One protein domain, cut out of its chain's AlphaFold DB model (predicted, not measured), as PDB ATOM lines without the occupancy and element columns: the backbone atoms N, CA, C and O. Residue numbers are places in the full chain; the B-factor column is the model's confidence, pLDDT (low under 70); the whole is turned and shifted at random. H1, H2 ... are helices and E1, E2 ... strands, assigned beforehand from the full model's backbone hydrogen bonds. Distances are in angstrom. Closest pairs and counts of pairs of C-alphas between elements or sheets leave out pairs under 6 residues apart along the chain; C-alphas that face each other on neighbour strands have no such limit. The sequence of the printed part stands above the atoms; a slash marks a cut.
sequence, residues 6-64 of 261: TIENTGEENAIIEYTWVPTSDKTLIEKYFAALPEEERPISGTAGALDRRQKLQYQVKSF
ATOM      1  N   THR A   6      41.035  -7.570 -44.664       84.19
ATOM      2  CA  THR A   6      42.166  -6.745 -45.072       84.19
ATOM      3  C   THR A   6      42.212  -6.633 -46.590       84.19
ATOM      4  O   THR A   6      42.170  -7.649 -47.289       84.19
ATOM      5  N   ILE A   7      42.311  -5.409 -47.107       79.94
ATOM      6  CA  ILE A   7      42.433  -5.128 -48.539       79.94
ATOM      7  C   ILE A   7      43.675  -4.272 -48.767       79.94
ATOM      8  O   ILE A   7      43.833  -3.201 -48.185       79.94
ATOM      9  N   GLU A   8      44.561  -4.770 -49.622       77.38
ATOM     10  CA  GLU A   8      45.713  -4.030 -50.135       77.38
ATOM     11  C   GLU A   8      45.224  -3.058 -51.210       77.38
ATOM     12  O   GLU A   8      44.649  -3.495 -52.211       77.38
ATOM     13  N   ASN A   9      45.412  -1.757 -50.987       64.75
ATOM     14  CA  ASN A   9      45.102  -0.741 -51.986       64.75
ATOM     15  C   ASN A   9      46.165  -0.776 -53.098       64.75
ATOM     16  O   ASN A   9      47.354  -0.904 -52.819       64.75
ATOM     17  N   THR A  10      45.734  -0.659 -54.354       56.09
ATOM     18  CA  THR A  10      46.607  -0.707 -55.543       56.09
ATOM     19  C   THR A  10      47.168   0.664 -55.962       56.09
ATOM     20  O   THR A  10      47.765   0.779 -57.031       56.09
ATOM     21  N   GLY A  11      46.982   1.707 -55.140       58.50
ATOM     22  CA  GLY A  11      47.528   3.058 -55.349       58.50
ATOM     23  C   GLY A  11      49.025   3.223 -55.024       58.50
ATOM     24  O   GLY A  11      49.678   2.301 -54.546       58.50
ATOM     25  N   GLU A  12      49.562   4.427 -55.278       53.03
ATOM     26  CA  GLU A  12      51.002   4.778 -55.199       53.03
ATOM     27  C   GLU A  12      51.655   4.568 -53.819       53.03
ATOM     28  O   GLU A  12      52.876   4.460 -53.721       53.03
ATOM     29  N   GLU A  13      50.858   4.413 -52.764       57.66
ATOM     30  CA  GLU A  13      51.297   3.904 -51.470       57.66
ATOM     31  C   GLU A  13      50.554   2.592 -51.206       57.66
ATOM     32  O   GLU A  13      49.325   2.586 -51.140       57.66
ATOM     33  N   ASN A  14      51.290   1.483 -51.051       59.75
ATOM     34  CA  ASN A  14      50.780   0.152 -50.679       59.75
ATOM     35  C   ASN A  14      50.173   0.164 -49.257       59.75
ATOM     36  O   ASN A  14      50.676  -0.482 -48.334       59.75
ATOM     37  N   ALA A  15      49.118   0.946 -49.047       69.94
ATOM     38  CA  ALA A  15      48.426   1.082 -47.783       69.94
ATOM     39  C   ALA A  15      47.464  -0.096 -47.612       69.94
ATOM     40  O   ALA A  15      46.572  -0.343 -48.428       69.94
ATOM     41  N   ILE A  16      47.656  -0.831 -46.523       80.88
ATOM     42  CA  ILE A  16      46.780  -1.924 -46.120       80.88
ATOM     43  C   ILE A  16      45.606  -1.320 -45.346       80.88
ATOM     44  O   ILE A  16      45.802  -0.764 -44.264       80.88
ATOM     45  N   ILE A  17      44.388  -1.437 -45.881       86.19
ATOM     46  CA  ILE A  17      43.167  -0.983 -45.207       86.19
ATOM     47  C   ILE A  17      42.452  -2.192 -44.614       86.19
ATOM     48  O   ILE A  17      42.166  -3.175 -45.299       86.19
ATOM     49  N   GLU A  18      42.139  -2.113 -43.326       90.62
ATOM     50  CA  GLU A  18      41.361  -3.126 -42.623       90.62
ATOM     51  C   GLU A  18      39.909  -2.655 -42.480       90.62
ATOM     52  O   GLU A  18      39.643  -1.582 -41.937       90.62
ATOM     53  N   TYR A  19      38.955  -3.464 -42.936       88.75
ATOM     54  CA  TYR A  19      37.522  -3.224 -42.788       88.75
ATOM     55  C   TYR A  19      36.918  -4.199 -41.777       88.75
ATOM     56  O   TYR A  19      37.266  -5.374 -41.726       88.75
ATOM     57  N   THR A  20      35.950  -3.735 -40.994       87.62
ATOM     58  CA  THR A  20      35.171  -4.594 -40.081       87.62
ATOM     59  C   THR A  20      34.147  -5.482 -40.796       87.62
ATOM     60  O   THR A  20      33.610  -6.409 -40.193       87.62
ATOM     61  N   TRP A  21      33.845  -5.182 -42.064       86.38
ATOM     62  CA  TRP A  21      32.913  -5.910 -42.925       86.38
ATOM     63  C   TRP A  21      33.103  -5.473 -44.385       86.38
ATOM     64  O   TRP A  21      33.428  -4.312 -44.627       86.38
ATOM     65  N   VAL A  22      32.853  -6.368 -45.348       86.06
ATOM     66  CA  VAL A  22      32.858  -6.067 -46.792       86.06
ATOM     67  C   VAL A  22      31.645  -6.697 -47.488       86.06
ATOM     68  O   VAL A  22      31.183  -7.753 -47.050       86.06
ATOM     69  N   PRO A  23      31.133  -6.090 -48.576       81.38
ATOM     70  CA  PRO A  23      29.900  -6.541 -49.225       81.38
ATOM     71  C   PRO A  23      30.097  -7.731 -50.182       81.38
ATOM     72  O   PRO A  23      29.144  -8.429 -50.516       81.38
ATOM     73  N   THR A  24      31.326  -7.974 -50.643       83.00
ATOM     74  CA  THR A  24      31.695  -9.052 -51.572       83.00
ATOM     75  C   THR A  24      33.172  -9.415 -51.385       83.00
ATOM     76  O   THR A  24      33.872  -8.750 -50.625       83.00
ATOM     77  N   SER A  25      33.655 -10.462 -52.056       82.94
ATOM     78  CA  SER A  25      35.079 -10.821 -52.124       82.94
ATOM     79  C   SER A  25      35.837 -10.131 -53.270       82.94
ATOM     80  O   SER A  25      37.066 -10.171 -53.296       82.94
ATOM     81  N   ASP A  26      35.135  -9.494 -54.216       86.50
ATOM     82  CA  ASP A  26      35.747  -8.758 -55.332       86.50
ATOM     83  C   ASP A  26      36.296  -7.399 -54.868       86.50
ATOM     84  O   ASP A  26      35.534  -6.465 -54.609       86.50
ATOM     85  N   LYS A  27      37.627  -7.279 -54.806       85.69
ATOM     86  CA  LYS A  27      38.339  -6.070 -54.353       85.69
ATOM     87  C   LYS A  27      37.922  -4.804 -55.108       85.69
ATOM     88  O   LYS A  27      37.675  -3.779 -54.478       85.69
ATOM     89  N   THR A  28      37.763  -4.887 -56.429       85.44
ATOM     90  CA  THR A  28      37.409  -3.730 -57.270       85.44
ATOM     91  C   THR A  28      36.004  -3.234 -56.939       85.44
ATOM     92  O   THR A  28      35.743  -2.029 -56.902       85.44
ATOM     93  N   LEU A  29      35.074  -4.161 -56.699       84.56
ATOM     94  CA  LEU A  29      33.712  -3.812 -56.301       84.56
ATOM     95  C   LEU A  29      33.661  -3.252 -54.880       84.56
ATOM     96  O   LEU A  29      32.897  -2.320 -54.650       84.56
ATOM     97  N   ILE A  30      34.476  -3.764 -53.956       86.88
ATOM     98  CA  ILE A  30      34.559  -3.237 -52.585       86.88
ATOM     99  C   ILE A  30      35.041  -1.781 -52.591       86.88
ATOM    100  O   ILE A  30      34.414  -0.930 -51.959       86.88
ATOM    101  N   GLU A  31      36.107  -1.478 -53.336       86.00
ATOM    102  CA  GLU A  31      36.643  -0.118 -53.465       86.00
ATOM    103  C   GLU A  31      35.598   0.846 -54.030       86.00
ATOM    104  O   GLU A  31      35.303   1.876 -53.421       86.00
ATOM    105  N   LYS A  32      34.970   0.484 -55.156       88.06
ATOM    106  CA  LYS A  32      33.918   1.306 -55.768       88.06
ATOM    107  C   LYS A  32      32.711   1.477 -54.848       88.06
ATOM    108  O   LYS A  32      32.113   2.551 -54.816       88.06
ATOM    109  N   TYR A  33      32.346   0.429 -54.113       88.06
ATOM    110  CA  TYR A  33      31.228   0.449 -53.181       88.06
ATOM    111  C   TYR A  33      31.481   1.424 -52.026       88.06
ATOM    112  O   TYR A  33      30.665   2.316 -51.790       88.06
ATOM    113  N   PHE A  34      32.624   1.325 -51.342       89.94
ATOM    114  CA  PHE A  34      32.935   2.231 -50.234       89.94
ATOM    115  C   PHE A  34      33.241   3.658 -50.693       89.94
ATOM    116  O   PHE A  34      32.907   4.599 -49.971       89.94
ATOM    117  N   ALA A  35      33.780   3.844 -51.902       89.06
ATOM    118  CA  ALA A  35      33.918   5.166 -52.515       89.06
ATOM    119  C   ALA A  35      32.559   5.850 -52.749       89.06
ATOM    120  O   ALA A  35      32.477   7.076 -52.716       89.06
ATOM    121  N   ALA A  36      31.485   5.075 -52.941       88.69
ATOM    122  CA  ALA A  36      30.134   5.608 -53.070       88.69
ATOM    123  C   ALA A  36      29.505   6.010 -51.723       88.69
ATOM    124  O   ALA A  36      28.493   6.705 -51.732       88.69
ATOM    125  N   LEU A  37      30.062   5.606 -50.576       89.31
ATOM    126  CA  LEU A  37      29.548   5.965 -49.248       89.31
ATOM    127  C   LEU A  37      30.222   7.232 -48.683       89.31
ATOM    128  O   LEU A  37      31.395   7.487 -48.993       89.31
ATOM    129  N   PRO A  38      29.522   7.988 -47.805       90.94
ATOM    130  CA  PRO A  38      30.142   9.038 -46.995       90.94
ATOM    131  C   PRO A  38      31.341   8.488 -46.218       90.94
ATOM    132  O   PRO A  38      31.276   7.374 -45.697       90.94
ATOM    133  N   GLU A  39      32.432   9.250 -46.159       90.00
ATOM    134  CA  GLU A  39      33.706   8.800 -45.588       90.00
ATOM    135  C   GLU A  39      33.577   8.425 -44.111       90.00
ATOM    136  O   GLU A  39      34.057   7.375 -43.683       90.00
ATOM    137  N   GLU A  40      32.832   9.233 -43.368       90.25
ATOM    138  CA  GLU A  40      32.546   9.078 -41.948       90.25
ATOM    139  C   GLU A  40      31.701   7.836 -41.612       90.25
ATOM    140  O   GLU A  40      31.642   7.439 -40.451       90.25
ATOM    141  N   GLU A  41      31.085   7.193 -42.609       88.56
ATOM    142  CA  GLU A  41      30.251   5.994 -42.435       88.56
ATOM    143  C   GLU A  41      30.906   4.708 -42.946       88.56
ATOM    144  O   GLU A  41      30.329   3.621 -42.829       88.56
ATOM    145  N   ARG A  42      32.114   4.798 -43.512       90.81
ATOM    146  CA  ARG A  42      32.818   3.625 -44.037       90.81
ATOM    147  C   ARG A  42      33.226   2.693 -42.888       90.81
ATOM    148  O   ARG A  42      33.687   3.158 -41.845       90.81
ATOM    149  N   PRO A  43      33.131   1.362 -43.056       89.81
ATOM    150  CA  PRO A  43      33.379   0.404 -41.981       89.81
ATOM    151  C   PRO A  43      34.874   0.100 -41.772       89.81
ATOM    152  O   PRO A  43      35.241  -1.060 -41.573       89.81
ATOM    153  N   ILE A  44      35.736   1.121 -41.809       91.44
ATOM    154  CA  ILE A  44      37.190   0.989 -41.628       91.44
ATOM    155  C   ILE A  44      37.490   0.714 -40.149       91.44
ATOM    156  O   ILE A  44      37.018   1.429 -39.261       91.44
ATOM    157  N   SER A  45      38.264  -0.331 -39.875       89.38
ATOM    158  CA  SER A  45      38.649  -0.768 -38.530       89.38
ATOM    159  C   SER A  45      39.255   0.387 -37.727       89.38
ATOM    160  O   SER A  45      40.107   1.123 -38.214       89.38
ATOM    161  N   GLY A  46      38.774   0.581 -36.496       88.69
ATOM    162  CA  GLY A  46      39.236   1.653 -35.607       88.69
ATOM    163  C   GLY A  46      38.656   3.048 -35.879       88.69
ATOM    164  O   GLY A  46      38.930   3.962 -35.105       88.69
ATOM    165  N   THR A  47      37.832   3.229 -36.916       91.62
ATOM    166  CA  THR A  47      37.211   4.531 -37.226       91.62
ATOM    167  C   THR A  47      35.819   4.697 -36.608       91.62
ATOM    168  O   THR A  47      35.168   3.727 -36.205       91.62
ATOM    169  N   ALA A  48      35.332   5.944 -36.572       91.44
ATOM    170  CA  ALA A  48      33.976   6.269 -36.130       91.44
ATOM    171  C   ALA A  48      32.899   5.560 -36.970       91.44
ATOM    172  O   ALA A  48      31.923   5.078 -36.401       91.44
ATOM    173  N   GLY A  49      33.105   5.411 -38.285       89.44
ATOM    174  CA  GLY A  49      32.156   4.735 -39.174       89.44
ATOM    175  C   GLY A  49      31.958   3.258 -38.833       89.44
ATOM    176  O   GLY A  49      30.828   2.768 -38.793       89.44
ATOM    177  N   ALA A  50      33.031   2.546 -38.473       88.38
ATOM    178  CA  ALA A  50      32.923   1.165 -37.997       88.38
ATOM    179  C   ALA A  50      32.157   1.052 -36.668       88.38
ATOM    180  O   ALA A  50      31.363   0.122 -36.484       88.38
ATOM    181  N   LEU A  51      32.372   1.993 -35.743       89.62
ATOM    182  CA  LEU A  51      31.643   2.029 -34.476       89.62
ATOM    183  C   LEU A  51      30.156   2.337 -34.694       89.62
ATOM    184  O   LEU A  51      29.303   1.619 -34.170       89.62
ATOM    185  N   ASP A  52      29.857   3.358 -35.492       88.81
ATOM    186  CA  ASP A  52      28.499   3.785 -35.829       88.81
ATOM    187  C   ASP A  52      27.712   2.655 -36.508       88.81
ATOM    188  O   ASP A  52      26.615   2.300 -36.067       88.81
ATOM    189  N   ARG A  53      28.311   1.981 -37.496       86.25
ATOM    190  CA  ARG A  53      27.733   0.785 -38.125       86.25
ATOM    191  C   ARG A  53      27.330  -0.267 -37.090       86.25
ATOM    192  O   ARG A  53      26.207  -0.779 -37.120       86.25
ATOM    193  N   ARG A  54      28.239  -0.597 -36.169       84.81
ATOM    194  CA  ARG A  54      27.990  -1.595 -35.119       84.81
ATOM    195  C   ARG A  54      26.845  -1.170 -34.203       84.81
ATOM    196  O   ARG A  54      25.984  -1.993 -33.897       84.81
ATOM    197  N   GLN A  55      26.817   0.097 -33.799       87.69
ATOM    198  CA  GLN A  55      25.757   0.653 -32.959       87.69
ATOM    199  C   GLN A  55      24.400   0.625 -33.673       87.69
ATOM    200  O   GLN A  55      23.421   0.156 -33.093       87.69
ATOM    201  N   LYS A  56      24.339   1.027 -34.948       85.81
ATOM    202  CA  LYS A  56      23.113   0.972 -35.758       85.81
ATOM    203  C   LYS A  56      22.593  -0.460 -35.920       85.81
ATOM    204  O   LYS A  56      21.382  -0.675 -35.870       85.81
ATOM    205  N   LEU A  57      23.480  -1.447 -36.099       82.31
ATOM    206  CA  LEU A  57      23.089  -2.860 -36.178       82.31
ATOM    207  C   LEU A  57      22.537  -3.338 -34.835       82.31
ATOM    208  O   LEU A  57      21.456  -3.915 -34.796       82.31
ATOM    209  N   GLN A  58      23.224  -3.046 -33.730       82.94
ATOM    210  CA  GLN A  58      22.749  -3.392 -32.388       82.94
ATOM    211  C   GLN A  58      21.394  -2.758 -32.076       82.94
ATOM    212  O   GLN A  58      20.517  -3.428 -31.533       82.94
ATOM    213  N   TYR A  59      21.203  -1.495 -32.450       82.44
ATOM    214  CA  TYR A  59      19.949  -0.782 -32.240       82.44
ATOM    215  C   TYR A  59      18.778  -1.442 -32.972       82.44
ATOM    216  O   TYR A  59      17.703  -1.616 -32.404       82.44
ATOM    217  N   GLN A  60      19.007  -1.889 -34.207       78.25
ATOM    218  CA  GLN A  60      18.011  -2.655 -34.950       78.25
ATOM    219  C   GLN A  60      17.803  -4.049 -34.348       78.25
ATOM    220  O   GLN A  60      16.664  -4.486 -34.233       78.25
ATOM    221  N   VAL A  61      18.868  -4.734 -33.915       67.50
ATOM    222  CA  VAL A  61      18.811  -6.115 -33.403       67.50
ATOM    223  C   VAL A  61      18.138  -6.231 -32.034       67.50
ATOM    224  O   VAL A  61      17.498  -7.251 -31.779       67.50
ATOM    225  N   LYS A  62      18.214  -5.210 -31.167       65.44
ATOM    226  CA  LYS A  62      17.520  -5.207 -29.861       65.44
ATOM    227  C   LYS A  62      16.032  -5.544 -29.996       65.44
ATOM    228  O   LYS A  62      15.528  -6.420 -29.307       65.44
ATOM    229  N   SER A  63      15.392  -4.985 -31.022       54.59
ATOM    230  CA  SER A  63      13.989  -5.269 -31.341       54.59
ATOM    231  C   SER A  63      13.745  -6.654 -31.968       54.59
ATOM    232  O   SER A  63      12.598  -7.078 -32.072       54.59
ATOM    233  N   PHE A  64      14.791  -7.353 -32.422       56.31
ATOM    234  CA  PHE A  64      14.701  -8.469 -33.372       56.31
ATOM    235  C   PHE A  64      15.046  -9.847 -32.828       56.31
ATOM    236  O   PHE A  64      14.644 -10.822 -33.457       56.31
TER     237      PHE A  64
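What this domain is: This is residues 6 to 64 of the 261 residues of an uncharacterized protein of Enterobius vermicularis (UniProt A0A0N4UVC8). A short hairpin of two strands, E1 and E2, a short helix H1 and the unnamed residues 36 to 47 make a small body, from which the longer helix H2 runs out as an arm that makes much of the length. Residues 55 to 64, of which 55 to 62 belong to H2, stand free and stick out from the body. The printed part has 59 residues, with two strands followed by two helices in the order E1, E2, H1, H2; the sheet, E1 - E2, is antiparallel, and the class is mixed, helices and strands. The whole is only just loose, close to compact, with a radius of gyration of the C-alphas of 12.8 A, and spans 44 by 20 by 19 A.

How they stand to each other: Strands E1, residues 6 to 8, and E2, residues 16 to 19, form an antiparallel hairpin, with 147 degrees between their directions. Across it N 7 and O 17 are 2.9 A apart and N 17 and O 7 are 3.0 A apart, both within hydrogen-bond range. Between E1 and H1, residues 27 to 35, the closest C-alphas are those of Ile 7 and Lys 27, 7.2 A apart. Between E2 and H2, residues 48 to 62, the closest are those of Tyr 19 and Ala 50, 8.0 A apart. E1 and H2 are apart, and so are H1 and H2. In H1 and H2 every O i to N i+4 pair is within hydrogen-bond range.

Where its parts are: E1 begins at C-alpha 6, (42.166, -6.745, -45.072), and is 6.8 A long; E2 is 9.9 A long. H1 measures 12.2 A. H2 measures 21.0 A, from C-alpha 48 at (33.976, 6.269, -36.130) to C-alpha 62 at (17.520, -5.207, -29.861).

The domain as a whole: The two C-alphas farthest apart, those of Glu 12 and Ser 63, are 45.2 A apart. The printed part has no cut. The link from H1 to H2, 12 residues, is long. Mean pLDDT of the printed part is 81.8; residues 9 to 15 and 61 to 64 are under 70.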